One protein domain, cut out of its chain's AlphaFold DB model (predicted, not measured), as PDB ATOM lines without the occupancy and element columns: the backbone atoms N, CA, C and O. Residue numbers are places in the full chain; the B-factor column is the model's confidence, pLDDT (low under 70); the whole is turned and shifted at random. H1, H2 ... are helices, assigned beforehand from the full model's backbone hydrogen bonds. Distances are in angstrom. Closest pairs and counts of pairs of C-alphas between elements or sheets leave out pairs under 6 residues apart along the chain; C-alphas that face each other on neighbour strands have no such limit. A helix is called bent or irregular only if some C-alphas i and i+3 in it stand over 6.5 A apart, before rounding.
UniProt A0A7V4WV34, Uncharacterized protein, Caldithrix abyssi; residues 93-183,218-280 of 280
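AT A GLANCE: This is residues 93 to 183 and 218 to 280 of the 280 residues of an uncharacterized protein of Caldithrix abyssi (UniProt A0A7V4WV34). This is a long, loose rod of helices: H2 makes nearly its whole length, H4 runs back along H2, and H3 folds against H4 as the other half of a hairpin. H1 packs on residues 163 to 177 of H2, and residues 93 to 98, of which 95 to 98 belong to H1, stick out. The printed part has 154 residues, with four named helices in the order H1, H2, H3, H4 and no named strand; the class is all helix. The whole is loose, with a radius of gyration of the C-alphas of 20.4 A, and spans 70 by 34 by 22 A.

IN THESE COORDINATES: Find C-alpha 136 at (146.229, 237.636, 130.329); from there H2, residues 136 to 183, runs 70.0 A to C-alpha 183 at (76.420, 242.720, 132.091). Next look at H4, residues 247 to 278, which covers 46.7 A and ends with C-alpha 278 at (132.288, 236.057, 126.392). H3, residues 219 to 239, is 30.2 A long. H1, residues 95 to 114, is 29.3 A long and has a kink of 40 degrees near residue 102; it is irregular, with C-alphas 96 and 99 lying 9.0 A apart.

HOW THE PARTS SIT: The four helices form a bundle, a group of helices mostly aligned with one another. Begin at H2: it touches H4, closest at the C-alphas of Leu 146 and Ile 274, 6.1 A apart, at a shallow tilt of 25 degrees, opposite ways. H4 touches H3 in a helical hairpin, closest at the C-alphas of Ile 229 and Tyr 256, 6.5 A apart, at a shallow tilt of 32 degrees, opposite ways. H1 and H2 also form a helical hairpin, in which H2 touches H1 with residues 163 to 177 alone; the closest C-alphas, of Leu 106 and Gln 170, are 6.4 A apart, and the shallow tilt of 33 degrees is only just short of steep. H1 and H3 only just touch, with 3 pairs of C-alphas within 8 A, through residues 110 to 114 of H1 and residue 237 of H3. H1 and H4 are apart, and so are H2 and H3. Every O i to N i+4 pair is within hydrogen-bond range in H2, H3 and H4; in H1 it is 14 of 16.

THE WHOLE: The two C-alphas farthest apart, of Asp 135 and Asp 183, are 71.4 A apart. Residues 184 to 217 are not printed, and C-alphas 183 and 218 across this cut are 49.8 A apart. The link from H1 to H2, residues 115 to 135, is long; that from H3 to H4 is short. The mean pLDDT of the printed part is 76.0; look for values under 70 at residues 235 to 250 and 177 to 183, among others.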
ATOM      1  N   SER A  93      87.973 230.519 147.344       60.06
ATOM      2  CA  SER A  93      86.895 230.067 146.444       60.06
ATOM      3  C   SER A  93      85.498 230.597 146.810       60.06
ATOM      4  O   SER A  93      84.506 230.161 146.227       60.06
ATOM      5  N   SER A  94      85.379 231.510 147.783       63.16
ATOM      6  CA  SER A  94      84.067 231.934 148.281       63.16
ATOM      7  C   SER A  94      83.335 232.824 147.262       63.16
ATOM      8  O   SER A  94      83.857 233.805 146.730       63.16
ATOM      9  N   VAL A  95      82.092 232.446 146.952       55.16
ATOM     10  CA  VAL A  95      81.244 233.095 145.934       55.16
ATOM     11  C   VAL A  95      80.642 234.411 146.447       55.16
ATOM     12  O   VAL A  95      80.261 235.265 145.651       55.16
ATOM     13  N   GLN A  96      80.595 234.608 147.767       58.00
ATOM     14  CA  GLN A  96      79.756 235.628 148.403       58.00
ATOM     15  C   GLN A  96      80.267 237.072 148.312       58.00
ATOM     16  O   GLN A  96      79.583 237.966 148.791       58.00
ATOM     17  N   ASN A  97      81.418 237.346 147.689       71.94
ATOM     18  CA  ASN A  97      81.889 238.730 147.586       71.94
ATOM     19  C   ASN A  97      82.844 238.984 146.410       71.94
ATOM     20  O   ASN A  97      83.909 239.588 146.559       71.94
ATOM     21  N   LYS A  98      82.479 238.496 145.215       73.62
ATOM     22  CA  LYS A  98      83.299 238.628 143.995       73.62
ATOM     23  C   LYS A  98      83.719 240.074 143.709       73.62
ATOM     24  O   LYS A  98      84.872 240.307 143.363       73.62
ATOM     25  N   GLU A  99      82.819 241.035 143.895       72.31
ATOM     26  CA  GLU A  99      83.083 242.448 143.610       72.31
ATOM     27  C   GLU A  99      84.011 243.100 144.649       72.31
ATOM     28  O   GLU A  99      84.955 243.809 144.296       72.31
ATOM     29  N   GLN A 100      83.803 242.820 145.940       76.25
ATOM     30  CA  GLN A 100      84.688 243.305 147.003       76.25
ATOM     31  C   GLN A 100      86.100 242.727 146.850       76.25
ATOM     32  O   GLN A 100      87.090 243.454 146.933       76.25
ATOM     33  N   ARG A 101      86.193 241.432 146.542       78.69
ATOM     34  CA  ARG A 101      87.447 240.741 146.231       78.69
ATOM     35  C   ARG A 101      88.155 241.350 145.024       78.69
ATOM     36  O   ARG A 101      89.367 241.536 145.042       78.69
ATOM     37  N   HIS A 102      87.404 241.673 143.979       77.19
ATOM     38  CA  HIS A 102      87.935 242.292 142.774       77.19
ATOM     39  C   HIS A 102      88.530 243.679 143.052       77.19
ATOM     40  O   HIS A 102      89.671 243.950 142.673       77.19
ATOM     41  N   ARG A 103      87.785 244.541 143.758       76.88
ATOM     42  CA  ARG A 103      88.267 245.868 144.175       76.88
ATOM     43  C   ARG A 103      89.534 245.763 145.015       76.88
ATOM     44  O   ARG A 103      90.489 246.508 144.793       76.88
ATOM     45  N   GLU A 104      89.574 244.799 145.928       81.19
ATOM     46  CA  GLU A 104      90.752 244.555 146.751       81.19
ATOM     47  C   GLU A 104      91.947 244.053 145.921       81.19
ATOM     48  O   GLU A 104      93.063 244.531 146.117       81.19
ATOM     49  N   LEU A 105      91.738 243.191 144.918       80.31
ATOM     50  CA  LEU A 105      92.798 242.784 143.986       80.31
ATOM     51  C   LEU A 105      93.370 243.971 143.204       80.31
ATOM     52  O   LEU A 105      94.591 244.104 143.128       80.31
ATOM     53  N   LEU A 106      92.528 244.855 142.654       77.06
ATOM     54  CA  LEU A 106      92.990 246.068 141.966       77.06
ATOM     55  C   LEU A 106      93.811 246.961 142.904       77.06
ATOM     56  O   LEU A 106      94.903 247.406 142.539       77.06
ATOM     57  N   ARG A 107      93.336 247.159 144.140       80.06
ATOM     58  CA  ARG A 107      94.046 247.923 145.174       80.06
ATOM     59  C   ARG A 107      95.413 247.314 145.493       80.06
ATOM     60  O   ARG A 107      96.404 248.041 145.584       80.06
ATOM     61  N   LEU A 108      95.486 245.991 145.648       79.62
ATOM     62  CA  LEU A 108      96.727 245.274 145.937       79.62
ATOM     63  C   LEU A 108      97.697 245.292 144.750       79.62
ATOM     64  O   LEU A 108      98.895 245.471 144.965       79.62
ATOM     65  N   TYR A 109      97.214 245.168 143.509       78.50
ATOM     66  CA  TYR A 109      98.044 245.324 142.311       78.50
ATOM     67  C   TYR A 109      98.614 246.739 142.205       78.50
ATOM     68  O   TYR A 109      99.814 246.877 141.977       78.50
ATOM     69  N   ALA A 110      97.810 247.773 142.465       76.31
ATOM     70  CA  ALA A 110      98.286 249.156 142.497       76.31
ATOM     71  C   ALA A 110      99.339 249.372 143.599       76.31
ATOM     72  O   ALA A 110     100.379 249.983 143.359       76.31
ATOM     73  N   LYS A 111      99.123 248.814 144.800       81.75
ATOM     74  CA  LYS A 111     100.106 248.850 145.896       81.75
ATOM     75  C   LYS A 111     101.391 248.105 145.554       81.75
ATOM     76  O   LYS A 111     102.472 248.604 145.835       81.75
ATOM     77  N   ARG A 112     101.298 246.932 144.930       81.38
ATOM     78  CA  ARG A 112     102.466 246.177 144.466       81.38
ATOM     79  C   ARG A 112     103.226 246.943 143.388       81.38
ATOM     80  O   ARG A 112     104.455 246.947 143.428       81.38
ATOM     81  N   LEU A 113     102.501 247.588 142.471       80.62
ATOM     82  CA  LEU A 113     103.083 248.414 141.425       80.62
ATOM     83  C   LEU A 113     103.848 249.581 142.038       80.62
ATOM     84  O   LEU A 113     104.989 249.719 141.665       80.62
ATOM     85  N   GLN A 114     103.319 250.301 143.040       79.81
ATOM     86  CA  GLN A 114     104.012 251.411 143.737       79.81
ATOM     87  C   GLN A 114     105.432 251.081 144.232       79.81
ATOM     88  O   GLN A 114     106.256 251.980 144.384       79.81
ATOM     89  N   PHE A 115     105.715 249.807 144.508       82.50
ATOM     90  CA  PHE A 115     107.013 249.340 144.995       82.50
ATOM     91  C   PHE A 115     107.817 248.584 143.930       82.50
ATOM     92  O   PHE A 115     108.808 247.930 144.270       82.50
ATOM     93  N   ALA A 116     107.398 248.645 142.661       77.81
ATOM     94  CA  ALA A 116     108.161 248.146 141.527       77.81
ATOM     95  C   ALA A 116     109.552 248.800 141.490       77.81
ATOM     96  O   ALA A 116     109.700 249.972 141.848       77.81
ATOM     97  N   PRO A 117     110.592 248.033 141.124       75.12
ATOM     98  CA  PRO A 117     111.929 248.576 141.011       75.12
ATOM     99  C   PRO A 117     111.960 249.521 139.807       75.12
ATOM    100  O   PRO A 117     111.450 249.181 138.738       75.12
ATOM    101  N   HIS A 118     112.562 250.696 139.976       79.06
ATOM    102  CA  HIS A 118     112.840 251.564 138.836       79.06
ATOM    103  C   HIS A 118     113.901 250.924 137.950       79.06
ATOM    104  O   HIS A 118     114.819 250.263 138.441       79.06
ATOM    105  N   LEU A 119     113.800 251.179 136.648       81.81
ATOM    106  CA  LEU A 119     114.852 250.785 135.727       81.81
ATOM    107  C   LEU A 119     116.065 251.687 135.957       81.81
ATOM    108  O   LEU A 119     115.937 252.915 136.001       81.81
ATOM    109  N   GLN A 120     117.234 251.081 136.134       80.44
ATOM    110  CA  GLN A 120     118.488 251.813 136.284       80.44
ATOM    111  C   GLN A 120     119.119 252.007 134.912       80.44
ATOM    112  O   GLN A 120     118.895 251.217 133.998       80.44
ATOM    113  N   ARG A 121     119.902 253.078 134.766       81.00
ATOM    114  CA  ARG A 121     120.699 253.277 133.555       81.00
ATOM    115  C   ARG A 121     121.691 252.133 133.419       81.00
ATOM    116  O   ARG A 121     122.300 251.761 134.413       81.00
ATOM    117  N   VAL A 122     121.862 251.656 132.194       80.62
ATOM    118  CA  VAL A 122     122.850 250.632 131.869       80.62
ATOM    119  C   VAL A 122     124.219 251.295 131.736       80.62
ATOM    120  O   VAL A 122     124.347 252.316 131.044       80.62
ATOM    121  N   HIS A 123     125.224 250.730 132.409       80.06
ATOM    122  CA  HIS A 123     126.611 251.208 132.379       80.06
ATOM    123  C   HIS A 123     127.420 250.591 131.237       80.06
ATOM    124  O   HIS A 123     128.466 251.128 130.860       80.06
ATOM    125  N   PHE A 124     126.940 249.481 130.679       77.56
ATOM    126  CA  PHE A 124     127.559 248.843 129.530       77.56
ATOM    127  C   PHE A 124     127.625 249.778 128.311       77.56
ATOM    128  O   PHE A 124     126.611 250.295 127.834       77.56
ATOM    129  N   ASP A 125     128.835 249.964 127.786       75.69
ATOM    130  CA  ASP A 125     129.128 250.751 126.592       75.69
ATOM    131  C   ASP A 125     129.932 249.879 125.610       75.69
ATOM    132  O   ASP A 125     131.129 249.655 125.824       75.69
ATOM    133  N   PRO A 126     129.305 249.390 124.521       69.31
ATOM    134  CA  PRO A 126     129.970 248.548 123.528       69.31
ATOM    135  C   PRO A 126     131.203 249.201 122.906       69.31
ATOM    136  O   PRO A 126     132.108 248.498 122.468       69.31
ATOM    137  N   GLN A 127     131.240 250.537 122.846       70.44
ATOM    138  CA  GLN A 127     132.334 251.284 122.222       70.44
ATOM    139  C   GLN A 127     133.571 251.364 123.117       70.44
ATOM    140  O   GLN A 127     134.660 251.668 122.635       70.44
ATOM    141  N   ARG A 128     133.415 251.089 124.417       69.62
ATOM    142  CA  ARG A 128     134.513 251.065 125.390       69.62
ATOM    143  C   ARG A 128     135.131 249.686 125.555       69.62
ATOM    144  O   ARG A 128     136.061 249.551 126.346       69.62
ATOM    145  N   LEU A 129     134.630 248.675 124.841       70.19
ATOM    146  CA  LEU A 129     135.238 247.354 124.875       70.19
ATOM    147  C   LEU A 129     136.660 247.439 124.313       70.19
ATOM    148  O   LEU A 129     136.826 247.826 123.153       70.19
ATOM    149  N   PRO A 130     137.683 247.079 125.106       65.81
ATOM    150  CA  PRO A 130     139.027 246.974 124.574       65.81
ATOM    151  C   PRO A 130     139.048 245.924 123.449       65.81
ATOM    152  O   PRO A 130     138.275 244.955 123.492       65.81
ATOM    153  N   PRO A 131     139.898 246.108 122.423       69.06
ATOM    154  CA  PRO A 131     140.078 245.099 121.389       69.06
ATOM    155  C   PRO A 131     140.544 243.775 122.018       69.06
ATOM    156  O   PRO A 131     141.109 243.794 123.111       69.06
ATOM    157  N   PRO A 132     140.333 242.626 121.351       67.94
ATOM    158  CA  PRO A 132     140.856 241.351 121.829       67.94
ATOM    159  C   PRO A 132     142.370 241.459 122.057       67.94
ATOM    160  O   PRO A 132     143.100 241.858 121.148       67.94
ATOM    161  N   THR A 133     142.834 241.140 123.265       67.62
ATOM    162  CA  THR A 133     144.257 241.153 123.629       67.62
ATOM    163  C   THR A 133     144.717 239.747 123.981       67.62
ATOM    164  O   THR A 133     144.002 239.044 124.685       67.62
ATOM    165  N   GLU A 134     145.932 239.365 123.586       69.31
ATOM    166  CA  GLU A 134     146.579 238.126 124.063       69.31
ATOM    167  C   GLU A 134     147.162 238.271 125.486       69.31
ATOM    168  O   GLU A 134     147.609 237.295 126.087       69.31
ATOM    169  N   ASP A 135     147.162 239.489 126.041       78.56
ATOM    170  CA  ASP A 135     147.579 239.751 127.418       78.56
ATOM    171  C   ASP A 135     146.557 239.190 128.418       78.56
ATOM    172  O   ASP A 135     145.399 239.614 128.455       78.56
ATOM    173  N   SER A 136     147.020 238.274 129.272       75.94
ATOM    174  CA  SER A 136     146.229 237.636 130.329       75.94
ATOM    175  C   SER A 136     145.506 238.630 131.244       75.94
ATOM    176  O   SER A 136     144.367 238.378 131.631       75.94
ATOM    177  N   LEU A 137     146.121 239.777 131.562       81.56
ATOM    178  CA  LEU A 137     145.488 240.784 132.414       81.56
ATOM    179  C   LEU A 137     144.379 241.529 131.659       81.56
ATOM    180  O   LEU A 137     143.308 241.774 132.211       81.56
ATOM    181  N   GLY A 138     144.618 241.852 130.385       75.81
ATOM    182  CA  GLY A 138     143.630 242.477 129.505       75.81
ATOM    183  C   GLY A 138     142.408 241.589 129.262       75.81
ATOM    184  O   GLY A 138     141.283 242.089 129.283       75.81
ATOM    185  N   MET A 139     142.612 240.274 129.122       79.62
ATOM    186  CA  MET A 139     141.524 239.295 129.008       79.62
ATOM    187  C   MET A 139     140.668 239.248 130.276       79.62
ATOM    188  O   MET A 139     139.454 239.403 130.188       79.62
ATOM    189  N   VAL A 140     141.287 239.130 131.456       83.56
ATOM    190  CA  VAL A 140     140.556 239.078 132.736       83.56
ATOM    191  C   VAL A 140     139.727 240.344 132.960       83.56
ATOM    192  O   VAL A 140     138.550 240.257 133.289       83.56
ATOM    193  N   LEU A 141     140.301 241.529 132.723       81.06
ATOM    194  CA  LEU A 141     139.581 242.796 132.895       81.06
ATOM    195  C   LEU A 141     138.411 242.952 131.912       81.06
ATOM    196  O   LEU A 141     137.367 243.504 132.271       81.06
ATOM    197  N   ARG A 142     138.577 242.476 130.672       81.62
ATOM    198  CA  ARG A 142     137.512 242.453 129.662       81.62
ATOM    199  C   ARG A 142     136.379 241.520 130.086       81.62
ATOM    200  O   ARG A 142     135.217 241.922 130.007       81.62
ATOM    201  N   ASP A 143     136.708 240.314 130.530       85.62
ATOM    202  CA  ASP A 143     135.723 239.310 130.930       85.62
ATOM    203  C   ASP A 143     134.970 239.747 132.188       85.62
ATOM    204  O   ASP A 143     133.742 239.698 132.203       85.62
ATOM    205  N   ASP A 144     135.666 240.290 133.191       84.62
ATOM    206  CA  ASP A 144     135.044 240.865 134.389       84.62
ATOM    207  C   ASP A 144     134.058 241.983 134.023       84.62
ATOM    208  O   ASP A 144     132.922 242.010 134.508       84.62
ATOM    209  N   TYR A 145     134.450 242.890 133.122       83.12
ATOM    210  CA  TYR A 145     133.568 243.954 132.639       83.12
ATOM    211  C   TYR A 145     132.315 243.400 131.944       83.12
ATOM    212  O   TYR A 145     131.202 243.872 132.203       83.12
ATOM    213  N   LEU A 146     132.474 242.392 131.084       84.25
ATOM    214  CA  LEU A 146     131.373 241.743 130.371       84.25
ATOM    215  C   LEU A 146     130.444 240.977 131.325       84.25
ATOM    216  O   LEU A 146     129.227 241.106 131.210       84.25
ATOM    217  N   VAL A 147     130.984 240.240 132.298       87.81
ATOM    218  CA  VAL A 147     130.209 239.492 133.302       87.81
ATOM    219  C   VAL A 147     129.397 240.434 134.190       87.81
ATOM    220  O   VAL A 147     128.203 240.206 134.400       87.81
ATOM    221  N   LEU A 148     130.002 241.522 134.675       85.69
ATOM    222  CA  LEU A 148     129.294 242.531 135.468       85.69
ATOM    223  C   LEU A 148     128.180 243.205 134.658       85.69
ATOM    224  O   LEU A 148     127.069 243.387 135.158       85.69
ATOM    225  N   SER A 149     128.459 243.520 133.393       84.12
ATOM    226  CA  SER A 149     127.481 244.106 132.472       84.12
ATOM    227  C   SER A 149     126.325 243.146 132.165       84.12
ATOM    228  O   SER A 149     125.169 243.561 132.107       84.12
ATOM    229  N   LEU A 150     126.613 241.848 132.017       87.38
ATOM    230  CA  LEU A 150     125.598 240.814 131.818       87.38
ATOM    231  C   LEU A 150     124.659 240.715 133.026       87.38
ATOM    232  O   LEU A 150     123.441 240.718 132.856       87.38
ATOM    233  N   ALA A 151     125.219 240.694 134.239       85.81
ATOM    234  CA  ALA A 151     124.440 240.662 135.475       85.81
ATOM    235  C   ALA A 151     123.553 241.911 135.636       85.81
ATOM    236  O   ALA A 151     122.401 241.808 136.070       85.81
ATOM    237  N   GLU A 152     124.059 243.087 135.252       85.31
ATOM    238  CA  GLU A 152     123.276 244.325 135.211       85.31
ATOM    239  C   GLU A 152     122.080 244.198 134.254       85.31
ATOM    240  O   GLU A 152     120.942 244.476 134.645       85.31
ATOM    241  N   ILE A 153     122.317 243.745 133.020       86.81
ATOM    242  CA  ILE A 153     121.272 243.590 132.000       86.81
ATOM    243  C   ILE A 153     120.216 242.568 132.428       86.81
ATOM    244  O   ILE A 153     119.022 242.850 132.309       86.81
ATOM    245  N   ASP A 154     120.627 241.422 132.971       87.12
ATOM    246  CA  ASP A 154     119.706 240.393 133.465       87.12
ATOM    247  C   ASP A 154     118.823 240.933 134.605       87.12
ATOM    248  O   ASP A 154     117.606 240.717 134.619       87.12
ATOM    249  N   SER A 155     119.399 241.721 135.521       85.50
ATOM    250  CA  SER A 155     118.637 242.392 136.580       85.50
ATOM    251  C   SER A 155     117.616 243.391 136.014       85.50
ATOM    252  O   SER A 155     116.482 243.456 136.501       85.50
ATOM    253  N   GLN A 156     117.980 244.172 134.988       84.81
ATOM    254  CA  GLN A 156     117.045 245.098 134.334       84.81
ATOM    255  C   GLN A 156     115.928 244.355 133.592       84.81
ATOM    256  O   GLN A 156     114.765 244.744 133.694       84.81
ATOM    257  N   LEU A 157     116.243 243.255 132.902       87.75
ATOM    258  CA  LEU A 157     115.246 242.411 132.235       87.75
ATOM    259  C   LEU A 157     114.219 241.869 133.231       87.75
ATOM    260  O   LEU A 157     113.015 242.005 133.010       87.75
ATOM    261  N   GLN A 158     114.672 241.343 134.371       87.25
ATOM    262  CA  GLN A 158     113.776 240.848 135.416       87.25
ATOM    263  C   GLN A 158     112.849 241.956 135.956       87.25
ATOM    264  O   GLN A 158     111.662 241.719 136.215       87.25
ATOM    265  N   ALA A 159     113.371 243.176 136.116       83.56
ATOM    266  CA  ALA A 159     112.588 244.337 136.534       83.56
ATOM    267  C   ALA A 159     111.513 244.718 135.498       83.56
ATOM    268  O   ALA A 159     110.353 244.932 135.877       83.56
ATOM    269  N   VAL A 160     111.870 244.748 134.209       85.94
ATOM    270  CA  VAL A 160     110.943 245.015 133.096       85.94
ATOM    271  C   VAL A 160     109.820 243.981 133.073       85.94
ATOM    272  O   VAL A 160     108.647 244.351 133.106       85.94
ATOM    273  N   GLU A 161     110.154 242.691 133.102       87.25
ATOM    274  CA  GLU A 161     109.175 241.600 133.014       87.25
ATOM    275  C   GLU A 161     108.212 241.568 134.204       87.25
ATOM    276  O   GLU A 161     106.997 241.414 134.038       87.25
ATOM    277  N   SER A 162     108.730 241.766 135.420       83.50
ATOM    278  CA  SER A 162     107.896 241.838 136.622       83.50
ATOM    279  C   SER A 162     106.911 243.011 136.556       83.50
ATOM    280  O   SER A 162     105.758 242.883 136.991       83.50
ATOM    281  N   THR A 163     107.359 244.162 136.056       82.94
ATOM    282  CA  THR A 163     106.539 245.379 135.967       82.94
ATOM    283  C   THR A 163     105.482 245.236 134.876       82.94
ATOM    284  O   THR A 163     104.295 245.438 135.143       82.94
ATOM    285  N   GLU A 164     105.878 244.768 133.691       85.56
ATOM    286  CA  GLU A 164     104.975 244.469 132.579       85.56
ATOM    287  C   GLU A 164     103.883 243.474 132.999       85.56
ATOM    288  O   GLU A 164     102.690 243.727 132.807       85.56
ATOM    289  N   SER A 165     104.268 242.362 133.640       85.19
ATOM    290  CA  SER A 165     103.308 241.359 134.103       85.19
ATOM    291  C   SER A 165     102.299 241.941 135.093       85.19
ATOM    292  O   SER A 165     101.135 241.536 135.066       85.19
ATOM    293  N   THR A 166     102.728 242.844 135.977       80.12
ATOM    294  CA  THR A 166     101.851 243.465 136.979       80.12
ATOM    295  C   THR A 166     100.811 244.355 136.300       80.12
ATOM    296  O   THR A 166      99.617 244.202 136.553       80.12
ATOM    297  N   ILE A 167     101.246 245.205 135.369       82.06
ATOM    298  CA  ILE A 167     100.370 246.126 134.634       82.06
ATOM    299  C   ILE A 167      99.378 245.366 133.754       82.06
ATOM    300  O   ILE A 167      98.182 245.644 133.796       82.06
ATOM    301  N   ARG A 168      99.830 244.346 133.012       82.56
ATOM    302  CA  ARG A 168      98.931 243.534 132.176       82.56
ATOM    303  C   ARG A 168      97.883 242.790 133.004       82.56
ATOM    304  O   ARG A 168      96.743 242.657 132.565       82.56
ATOM    305  N   LYS A 169      98.240 242.294 134.195       80.75
ATOM    306  CA  LYS A 169      97.275 241.665 135.116       80.75
ATOM    307  C   LYS A 169      96.252 242.680 135.624       80.75
ATOM    308  O   LYS A 169      95.068 242.360 135.644       80.75
ATOM    309  N   GLN A 170      96.691 243.892 135.961       78.81
ATOM    310  CA  GLN A 170      95.803 244.982 136.360       78.81
ATOM    311  C   GLN A 170      94.841 245.387 135.230       78.81
ATOM    312  O   GLN A 170      93.645 245.478 135.480       78.81
ATOM    313  N   GLN A 171      95.318 245.535 133.986       79.44
ATOM    314  CA  GLN A 171      94.468 245.832 132.820       79.44
ATOM    315  C   GLN A 171      93.438 244.732 132.550       79.44
ATOM    316  O   GLN A 171      92.258 245.017 132.381       79.44
ATOM    317  N   LYS A 172      93.865 243.460 132.546       80.25
ATOM    318  CA  LYS A 172      92.948 242.321 132.371       80.25
ATOM    319  C   LYS A 172      91.875 242.279 133.454       80.25
ATOM    320  O   LYS A 172      90.764 241.834 133.190       80.25
ATOM    321  N   LEU A 173      92.227 242.674 134.676       73.50
ATOM    322  CA  LEU A 173      91.283 242.738 135.779       73.50
ATOM    323  C   LEU A 173      90.303 243.904 135.580       73.50
ATOM    324  O   LEU A 173      89.107 243.669 135.648       73.50
ATOM    325  N   ALA A 174      90.784 245.097 135.224       71.69
ATOM    326  CA  ALA A 174      89.936 246.253 134.924       71.69
ATOM    327  C   ALA A 174      88.938 245.980 133.781       71.69
ATOM    328  O   ALA A 174      87.747 246.189 133.963       71.69
ATOM    329  N   ALA A 175      89.383 245.387 132.668       74.94
ATOM    330  CA  ALA A 175      88.499 245.031 131.551       74.94
ATOM    331  C   ALA A 175      87.409 244.014 131.948       74.94
ATOM    332  O   ALA A 175      86.285 244.066 131.463       74.94
ATOM    333  N   LYS A 176      87.710 243.083 132.867       71.94
ATOM    334  CA  LYS A 176      86.692 242.178 133.432       71.94
ATOM    335  C   LYS A 176      85.696 242.903 134.338       71.94
ATOM    336  O   LYS A 176      84.591 242.404 134.513       71.94
ATOM    337  N   ALA A 177      86.106 244.005 134.962       65.94
ATOM    338  CA  ALA A 177      85.230 244.839 135.776       65.94
ATOM    339  C   ALA A 177      84.236 245.594 134.895       65.94
ATOM    340  O   ALA A 177      83.051 245.585 135.198       65.94
ATOM    341  N   GLU A 178      84.721 246.179 133.797       66.94
ATOM    342  CA  GLU A 178      83.894 246.861 132.796       66.94
ATOM    343  C   GLU A 178      82.842 245.903 132.227       66.94
ATOM    344  O   GLU A 178      81.658 246.165 132.381       66.94
ATOM    345  N   LEU A 179      83.252 244.722 131.743       63.84
ATOM    346  CA  LEU A 179      82.315 243.707 131.241       63.84
ATOM    347  C   LEU A 179      81.265 243.282 132.281       63.84
ATOM    348  O   LEU A 179      80.113 243.070 131.937       63.84
ATOM    349  N   PHE A 180      81.637 243.168 133.562       60.88
ATOM    350  CA  PHE A 180      80.672 242.842 134.618       60.88
ATOM    351  C   PHE A 180      79.687 243.988 134.886       60.88
ATOM    352  O   PHE A 180      78.520 243.734 135.166       60.88
ATOM    353  N   LEU A 181      80.150 245.240 134.845       59.53
ATOM    354  CA  LEU A 181      79.281 246.406 134.994       59.53
ATOM    355  C   LEU A 181      78.337 246.534 133.800       59.53
ATOM    356  O   LEU A 181      77.165 246.830 134.012       59.53
ATOM    357  N   ASP A 182      78.816 246.256 132.590       59.47
ATOM    358  CA  ASP A 182      77.996 246.198 131.383       59.47
ATOM    359  C   ASP A 182      76.953 245.076 131.502       59.47
ATOM    360  O   ASP A 182      75.766 245.362 131.411       59.47
ATOM    361  N   ASP A 183      77.343 243.853 131.879       56.00
ATOM    362  CA  ASP A 183      76.420 242.720 132.091       56.00
ATOM    363  C   ASP A 183      75.351 243.006 133.173       56.00
ATOM    364  O   ASP A 183      74.203 242.564 133.072       56.00
ATOM    365  N   THR A 218     122.942 253.195 120.551       65.19
ATOM    366  CA  THR A 218     123.773 253.873 121.544       65.19
ATOM    367  C   THR A 218     123.243 253.568 122.942       65.19
ATOM    368  O   THR A 218     122.035 253.618 123.181       65.19
ATOM    369  N   THR A 219     124.131 253.308 123.907       68.75
ATOM    370  CA  THR A 219     123.779 253.240 125.341       68.75
ATOM    371  C   THR A 219     123.008 254.495 125.781       68.75
ATOM    372  O   THR A 219     122.125 254.435 126.636       68.75
ATOM    373  N   SER A 220     123.278 255.634 125.133       69.06
ATOM    374  CA  SER A 220     122.533 256.890 125.284       69.06
ATOM    375  C   SER A 220     121.040 256.749 124.958       69.06
ATOM    376  O   SER A 220     120.199 257.175 125.746       69.06
ATOM    377  N   GLU A 221     120.681 256.112 123.841       72.31
ATOM    378  CA  GLU A 221     119.282 255.921 123.448       72.31
ATOM    379  C   GLU A 221     118.524 255.012 124.425       72.31
ATOM    380  O   GLU A 221     117.425 255.362 124.863       72.31
ATOM    381  N   LEU A 222     119.137 253.897 124.841       74.69
ATOM    382  CA  LEU A 222     118.585 253.017 125.877       74.69
ATOM    383  C   LEU A 222     118.355 253.784 127.188       74.69
ATOM    384  O   LEU A 222     117.262 253.745 127.758       74.69
ATOM    385  N   ASN A 223     119.350 254.551 127.633       75.50
ATOM    386  CA  ASN A 223     119.256 255.335 128.862       75.50
ATOM    387  C   ASN A 223     118.200 256.450 128.771       75.50
ATOM    388  O   ASN A 223     117.498 256.703 129.751       75.50
ATOM    389  N   ASN A 224     118.009 257.067 127.602       73.56
ATOM    390  CA  ASN A 224     116.932 258.036 127.371       73.56
ATOM    391  C   ASN A 224     115.542 257.387 127.465       73.56
ATOM    392  O   ASN A 224     114.620 257.963 128.058       73.56
ATOM    393  N   ARG A 225     115.384 256.170 126.935       74.69
ATOM    394  CA  ARG A 225     114.140 255.394 127.058       74.69
ATOM    395  C   ARG A 225     113.872 254.991 128.508       74.69
ATOM    396  O   ARG A 225     112.758 255.198 128.981       74.69
ATOM    397  N   ILE A 226     114.889 254.545 129.248       77.62
ATOM    398  CA  ILE A 226     114.798 254.235 130.688       77.62
ATOM    399  C   ILE A 226     114.343 255.459 131.500       77.62
ATOM    400  O   ILE A 226     113.421 255.358 132.310       77.62
ATOM    401  N   ILE A 227     114.918 256.640 131.243       76.81
ATOM    402  CA  ILE A 227     114.488 257.897 131.886       76.81
ATOM    403  C   ILE A 227     113.012 258.186 131.582       76.81
ATOM    404  O   ILE A 227     112.258 258.578 132.472       76.81
ATOM    405  N   THR A 228     112.592 257.987 130.331       75.56
ATOM    406  CA  THR A 228     111.212 258.235 129.896       75.56
ATOM    407  C   THR A 228     110.230 257.263 130.552       75.56
ATOM    408  O   THR A 228     109.171 257.692 131.007       75.56
ATOM    409  N   ILE A 229     110.591 255.980 130.656       79.06
ATOM    410  CA  ILE A 229     109.806 254.964 131.369       79.06
ATOM    411  C   ILE A 229     109.628 255.365 132.826       79.06
ATOM    412  O   ILE A 229     108.499 255.392 133.301       79.06
ATOM    413  N   ASN A 230     110.704 255.725 133.526       78.31
ATOM    414  CA  ASN A 230     110.610 256.082 134.941       78.31
ATOM    415  C   ASN A 230     109.716 257.315 135.168       78.31
ATOM    416  O   ASN A 230     108.914 257.313 136.095       78.31
ATOM    417  N   ARG A 231     109.760 258.317 134.276       75.75
ATOM    418  CA  ARG A 231     108.847 259.476 134.335       75.75
ATOM    419  C   ARG A 231     107.383 259.086 134.116       75.75
ATOM    420  O   ARG A 231     106.519 259.484 134.887       75.75
ATOM    421  N   LEU A 232     107.102 258.294 133.080       73.88
ATOM    422  CA  LEU A 232     105.738 257.830 132.798       73.88
ATOM    423  C   LEU A 232     105.204 256.904 133.897       73.88
ATOM    424  O   LEU A 232     104.003 256.878 134.148       73.88
ATOM    425  N   TYR A 233     106.084 256.150 134.552       74.31
ATOM    426  CA  TYR A 233     105.738 255.320 135.696       74.31
ATOM    427  C   TYR A 233     105.270 256.167 136.886       74.31
ATOM    428  O   TYR A 233     104.221 255.869 137.455       74.31
ATOM    429  N   ASP A 234     105.987 257.240 137.228       70.75
ATOM    430  CA  ASP A 234     105.586 258.143 138.316       70.75
ATOM    431  C   ASP A 234     104.217 258.778 138.030       70.75
ATOM    432  O   ASP A 234     103.346 258.837 138.906       70.75
ATOM    433  N   ASP A 235     103.978 259.156 136.772       69.81
ATOM    434  CA  ASP A 235     102.679 259.650 136.318       69.81
ATOM    435  C   ASP A 235     101.580 258.585 136.454       69.81
ATOM    436  O   ASP A 235     100.471 258.899 136.893       69.81
ATOM    437  N   LEU A 236     101.856 257.323 136.105       69.50
ATOM    438  CA  LEU A 236     100.910 256.204 136.230       69.50
ATOM    439  C   LEU A 236     100.589 255.869 137.687       69.50
ATOM    440  O   LEU A 236      99.436 255.604 138.014       69.50
ATOM    441  N   VAL A 237     101.580 255.903 138.575       67.50
ATOM    442  CA  VAL A 237     101.381 255.666 140.009       67.50
ATOM    443  C   VAL A 237     100.547 256.782 140.641       67.50
ATOM    444  O   VAL A 237      99.673 256.503 141.466       67.50
ATOM    445  N   THR A 238     100.786 258.030 140.235       65.62
ATOM    446  CA  THR A 238     100.074 259.208 140.750       65.62
ATOM    447  C   THR A 238      98.647 259.289 140.200       65.62
ATOM    448  O   THR A 238      97.713 259.588 140.940       65.62
ATOM    449  N   SER A 239      98.455 258.973 138.915       60.53
ATOM    450  CA  SER A 239      97.136 258.973 138.260       60.53
ATOM    451  C   SER A 239      96.333 257.689 138.467       60.53
ATOM    452  O   SER A 239      95.119 257.725 138.338       60.53
ATOM    453  N   GLY A 240      96.963 256.582 138.869       53.47
ATOM    454  CA  GLY A 240      96.324 255.287 139.141       53.47
ATOM    455  C   GLY A 240      95.303 255.281 140.285       53.47
ATOM    456  O   GLY A 240      94.666 254.258 140.522       53.47
ATOM    457  N   GLN A 241      95.157 256.397 141.006       49.88
ATOM    458  CA  GLN A 241      94.074 256.626 141.969       49.88
ATOM    459  C   GLN A 241      92.817 257.249 141.336       49.88
ATOM    460  O   GLN A 241      91.761 257.230 141.963       49.88
ATOM    461  N   ALA A 242      92.920 257.785 140.117       47.56
ATOM    462  CA  ALA A 242      91.792 258.202 139.293       47.56
ATOM    463  C   ALA A 242      91.278 256.997 138.485       47.56
ATOM    464  O   ALA A 242      92.046 256.083 138.172       47.56
ATOM    465  N   SER A 243      89.966 256.964 138.236       50.03
ATOM    466  CA  SER A 243      89.237 255.806 137.708       50.03
ATOM    467  C   SER A 243      89.872 255.200 136.451       50.03
ATOM    468  O   SER A 243      90.379 255.902 135.578       50.03
ATOM    469  N   SER A 244      89.785 253.869 136.347       53.38
ATOM    470  CA  SER A 244      90.146 253.067 135.165       53.38
ATOM    471  C   SER A 244      89.503 253.547 133.862       53.38
ATOM    472  O   SER A 244      90.021 253.262 132.785       53.38
ATOM    473  N   ASP A 245      88.423 254.314 133.983       55.34
ATOM    474  CA  ASP A 245      87.507 254.685 132.908       55.34
ATOM    475  C   ASP A 245      87.979 255.932 132.140       55.34
ATOM    476  O   ASP A 245      87.281 256.431 131.261       55.34
ATOM    477  N   ASN A 246      89.152 256.484 132.474       62.38
ATOM    478  CA  ASN A 246      89.712 257.633 131.770       62.38
ATOM    479  C   ASN A 246      90.479 257.182 130.504       62.38
ATOM    480  O   ASN A 246      91.556 256.586 130.626       62.38
ATOM    481  N   PRO A 247      90.029 257.538 129.282       63.38
ATOM    482  CA  PRO A 247      90.697 257.148 128.034       63.38
ATOM    483  C   PRO A 247      92.155 257.623 127.946       63.38
ATOM    484  O   PRO A 247      93.016 256.947 127.382       63.38
ATOM    485  N   LEU A 248      92.474 258.768 128.566       66.56
ATOM    486  CA  LEU A 248      93.846 259.283 128.635       66.56
ATOM    487  C   LEU A 248      94.750 258.385 129.489       66.56
ATOM    488  O   LEU A 248      95.953 258.302 129.247       66.56
ATOM    489  N   GLN A 249      94.192 257.717 130.497       68.62
ATOM    490  CA  GLN A 249      94.926 256.801 131.365       68.62
ATOM    491  C   GLN A 249      95.206 255.480 130.648       68.62
ATOM    492  O   GLN A 249      96.335 254.995 130.711       68.62
ATOM    493  N   GLN A 250      94.245 254.959 129.882       68.69
ATOM    494  CA  GLN A 250      94.456 253.788 129.024       68.69
ATOM    495  C   GLN A 250      95.566 254.043 127.989       68.69
ATOM    496  O   GLN A 250      96.526 253.275 127.920       68.69
ATOM    497  N   GLN A 251      95.529 255.187 127.293       72.75
ATOM    498  CA  GLN A 251      96.572 255.575 126.335       72.75
ATOM    499  C   GLN A 251      97.964 255.691 126.989       72.75
ATOM    500  O   GLN A 251      98.977 255.300 126.401       72.75
ATOM    501  N   LYS A 252      98.044 256.217 128.222       74.88
ATOM    502  CA  LYS A 252      99.302 256.283 128.989       74.88
ATOM    503  C   LYS A 252      99.836 254.894 129.333       74.88
ATOM    504  O   LYS A 252     101.038 254.671 129.190       74.88
ATOM    505  N   VAL A 253      98.972 253.968 129.751       76.81
ATOM    506  CA  VAL A 253      99.369 252.584 130.056       76.81
ATOM    507  C   VAL A 253      99.867 251.874 128.797       76.81
ATOM    508  O   VAL A 253     100.909 251.224 128.837       76.81
ATOM    509  N   GLU A 254      99.188 252.029 127.663       78.44
ATOM    510  CA  GLU A 254      99.629 251.446 126.389       78.44
ATOM    511  C   GLU A 254     100.979 251.998 125.936       78.44
ATOM    512  O   GLU A 254     101.880 251.238 125.573       78.44
ATOM    513  N   ARG A 255     101.162 253.322 126.017       77.31
ATOM    514  CA  ARG A 255     102.445 253.966 125.714       77.31
ATOM    515  C   ARG A 255     103.558 253.451 126.625       77.31
ATOM    516  O   ARG A 255     104.670 253.220 126.155       77.31
ATOM    517  N   TYR A 256     103.258 253.265 127.907       81.69
ATOM    518  CA  TYR A 256     104.195 252.716 128.878       81.69
ATOM    519  C   TYR A 256     104.583 251.269 128.550       81.69
ATOM    520  O   TYR A 256     105.768 250.949 128.508       81.69
ATOM    521  N   LEU A 257     103.609 250.407 128.244       83.06
ATOM    522  CA  LEU A 257     103.855 249.018 127.844       83.06
ATOM    523  C   LEU A 257     104.666 248.924 126.549       83.06
ATOM    524  O   LEU A 257     105.556 248.084 126.447       83.06
ATOM    525  N   LYS A 258     104.400 249.806 125.580       81.44
ATOM    526  CA  LYS A 258     105.189 249.887 124.347       81.44
ATOM    527  C   LYS A 258     106.652 250.220 124.646       81.44
ATOM    528  O   LYS A 258     107.538 249.530 124.160       81.44
ATOM    529  N   LEU A 259     106.901 251.233 125.478       80.25
ATOM    530  CA  LEU A 259     108.257 251.616 125.880       80.25
ATOM    531  C   LEU A 259     108.967 250.510 126.669       80.25
ATOM    532  O   LEU A 259     110.150 250.274 126.439       80.25
ATOM    533  N   LEU A 260     108.261 249.814 127.569       84.44
ATOM    534  CA  LEU A 260     108.814 248.647 128.265       84.44
ATOM    535  C   LEU A 260     109.250 247.560 127.281       84.44
ATOM    536  O   LEU A 260     110.329 247.001 127.451       84.44
ATOM    537  N   ASN A 261     108.441 247.284 126.255       85.12
ATOM    538  CA  ASN A 261     108.785 246.293 125.241       85.12
ATOM    539  C   ASN A 261     110.009 246.718 124.420       85.12
ATOM    540  O   ASN A 261     110.922 245.925 124.238       85.12
ATOM    541  N   GLU A 262     110.075 247.983 123.997       82.00
ATOM    542  CA  GLU A 262     111.251 248.519 123.301       82.00
ATOM    543  C   GLU A 262     112.517 248.372 124.164       82.00
ATOM    544  O   GLU A 262     113.533 247.867 123.699       82.00
ATOM    545  N   VAL A 263     112.464 248.744 125.450       84.06
ATOM    546  CA  VAL A 263     113.603 248.569 126.371       84.06
ATOM    547  C   VAL A 263     113.956 247.097 126.574       84.06
ATOM    548  O   VAL A 263     115.141 246.768 126.599       84.06
ATOM    549  N   LYS A 264     112.965 246.202 126.665       87.88
ATOM    550  CA  LYS A 264     113.192 244.753 126.728       87.88
ATOM    551  C   LYS A 264     113.971 244.259 125.510       87.88
ATOM    552  O   LYS A 264     114.954 243.543 125.674       87.88
ATOM    553  N   GLU A 265     113.556 244.656 124.311       86.31
ATOM    554  CA  GLU A 265     114.218 244.291 123.056       86.31
ATOM    555  C   GLU A 265     115.672 244.777 123.032       86.31
ATOM    556  O   GLU A 265     116.575 243.989 122.750       86.31
ATOM    557  N   TYR A 266     115.929 246.030 123.423       80.19
ATOM    558  CA  TYR A 266     117.297 246.545 123.527       80.19
ATOM    559  C   TYR A 266     118.145 245.747 124.522       80.19
ATOM    560  O   TYR A 266     119.259 245.347 124.191       80.19
ATOM    561  N   LEU A 267     117.633 245.490 125.728       85.44
ATOM    562  CA  LEU A 267     118.351 244.722 126.747       85.44
ATOM    563  C   LEU A 267     118.668 243.295 126.272       85.44
ATOM    564  O   LEU A 267     119.765 242.805 126.523       85.44
ATOM    565  N   LEU A 268     117.758 242.647 125.538       88.38
ATOM    566  CA  LEU A 268     118.004 241.329 124.942       88.38
ATOM    567  C   LEU A 268     119.116 241.365 123.884       88.38
ATOM    568  O   LEU A 268     119.963 240.472 123.877       88.38
ATOM    569  N   LEU A 269     119.161 242.401 123.041       84.75
ATOM    570  CA  LEU A 269     120.246 242.588 122.068       84.75
ATOM    571  C   LEU A 269     121.600 242.776 122.763       84.75
ATOM    572  O   LEU A 269     122.586 242.146 122.385       84.75
ATOM    573  N   TYR A 270     121.644 243.596 123.814       81.94
ATOM    574  CA  TYR A 270     122.846 243.793 124.625       81.94
ATOM    575  C   TYR A 270     123.298 242.503 125.319       81.94
ATOM    576  O   TYR A 270     124.483 242.171 125.298       81.94
ATOM    577  N   ARG A 271     122.353 241.739 125.877       88.06
ATOM    578  CA  ARG A 271     122.608 240.430 126.484       88.06
ATOM    579  C   ARG A 271     123.221 239.455 125.479       88.06
ATOM    580  O   ARG A 271     124.214 238.803 125.795       88.06
ATOM    581  N   GLN A 272     122.646 239.370 124.277       87.12
ATOM    582  CA  GLN A 272     123.161 238.525 123.202       87.12
ATOM    583  C   GLN A 272     124.584 238.940 122.818       87.12
ATOM    584  O   GLN A 272     125.477 238.098 122.813       87.12
ATOM    585  N   PHE A 273     124.817 240.234 122.590       84.31
ATOM    586  CA  PHE A 273     126.132 240.758 122.228       84.31
ATOM    587  C   PHE A 273     127.206 240.439 123.278       84.31
ATOM    588  O   PHE A 273     128.295 239.983 122.938       84.31
ATOM    589  N   ILE A 274     126.905 240.633 124.564       84.31
ATOM    590  CA  ILE A 274     127.838 240.311 125.653       84.31
ATOM    591  C   ILE A 274     128.111 238.807 125.720       84.31
ATOM    592  O   ILE A 274     129.260 238.403 125.872       84.31
ATOM    593  N   THR A 275     127.075 237.980 125.555       86.75
ATOM    594  CA  THR A 275     127.214 236.515 125.559       86.75
ATOM    595  C   THR A 275     128.094 236.041 124.401       86.75
ATOM    596  O   THR A 275     128.979 235.214 124.602       86.75
ATOM    597  N   GLU A 276     127.913 236.603 123.203       85.88
ATOM    598  CA  GLU A 276     128.775 236.337 122.045       85.88
ATOM    599  C   GLU A 276     130.223 236.769 122.302       85.88
ATOM    600  O   GLU A 276     131.149 236.081 121.878       85.88
ATOM    601  N   LYS A 277     130.440 237.878 123.021       81.31
ATOM    602  CA  LYS A 277     131.783 238.367 123.362       81.31
ATOM    603  C   LYS A 277     132.484 237.579 124.458       81.31
ATOM    604  O   LYS A 277     133.705 237.523 124.409       81.31
ATOM    605  N   LEU A 278     131.747 236.981 125.390       82.56
ATOM    606  CA  LEU A 278     132.288 236.057 126.392       82.56
ATOM    607  C   LEU A 278     132.596 234.668 125.807       82.56
ATOM    608  O   LEU A 278     133.411 233.939 126.359       82.56
ATOM    609  N   GLY A 279     131.939 234.287 124.705       74.19
ATOM    610  CA  GLY A 279     132.203 233.034 123.989       74.19
ATOM    611  C   GLY A 279     133.342 233.096 122.958       74.19
ATOM    612  O   GLY A 279     133.598 232.079 122.313       74.19
ATOM    613  N   GLN A 280     133.971 234.267 122.778       60.81
ATOM    614  CA  GLN A 280     135.089 234.559 121.859       60.81
ATOM    615  C   GLN A 280     136.380 234.826 122.632       60.81
ATOM    616  O   GLN A 280     137.374 234.142 122.313       60.81
TER     617      GLN A 280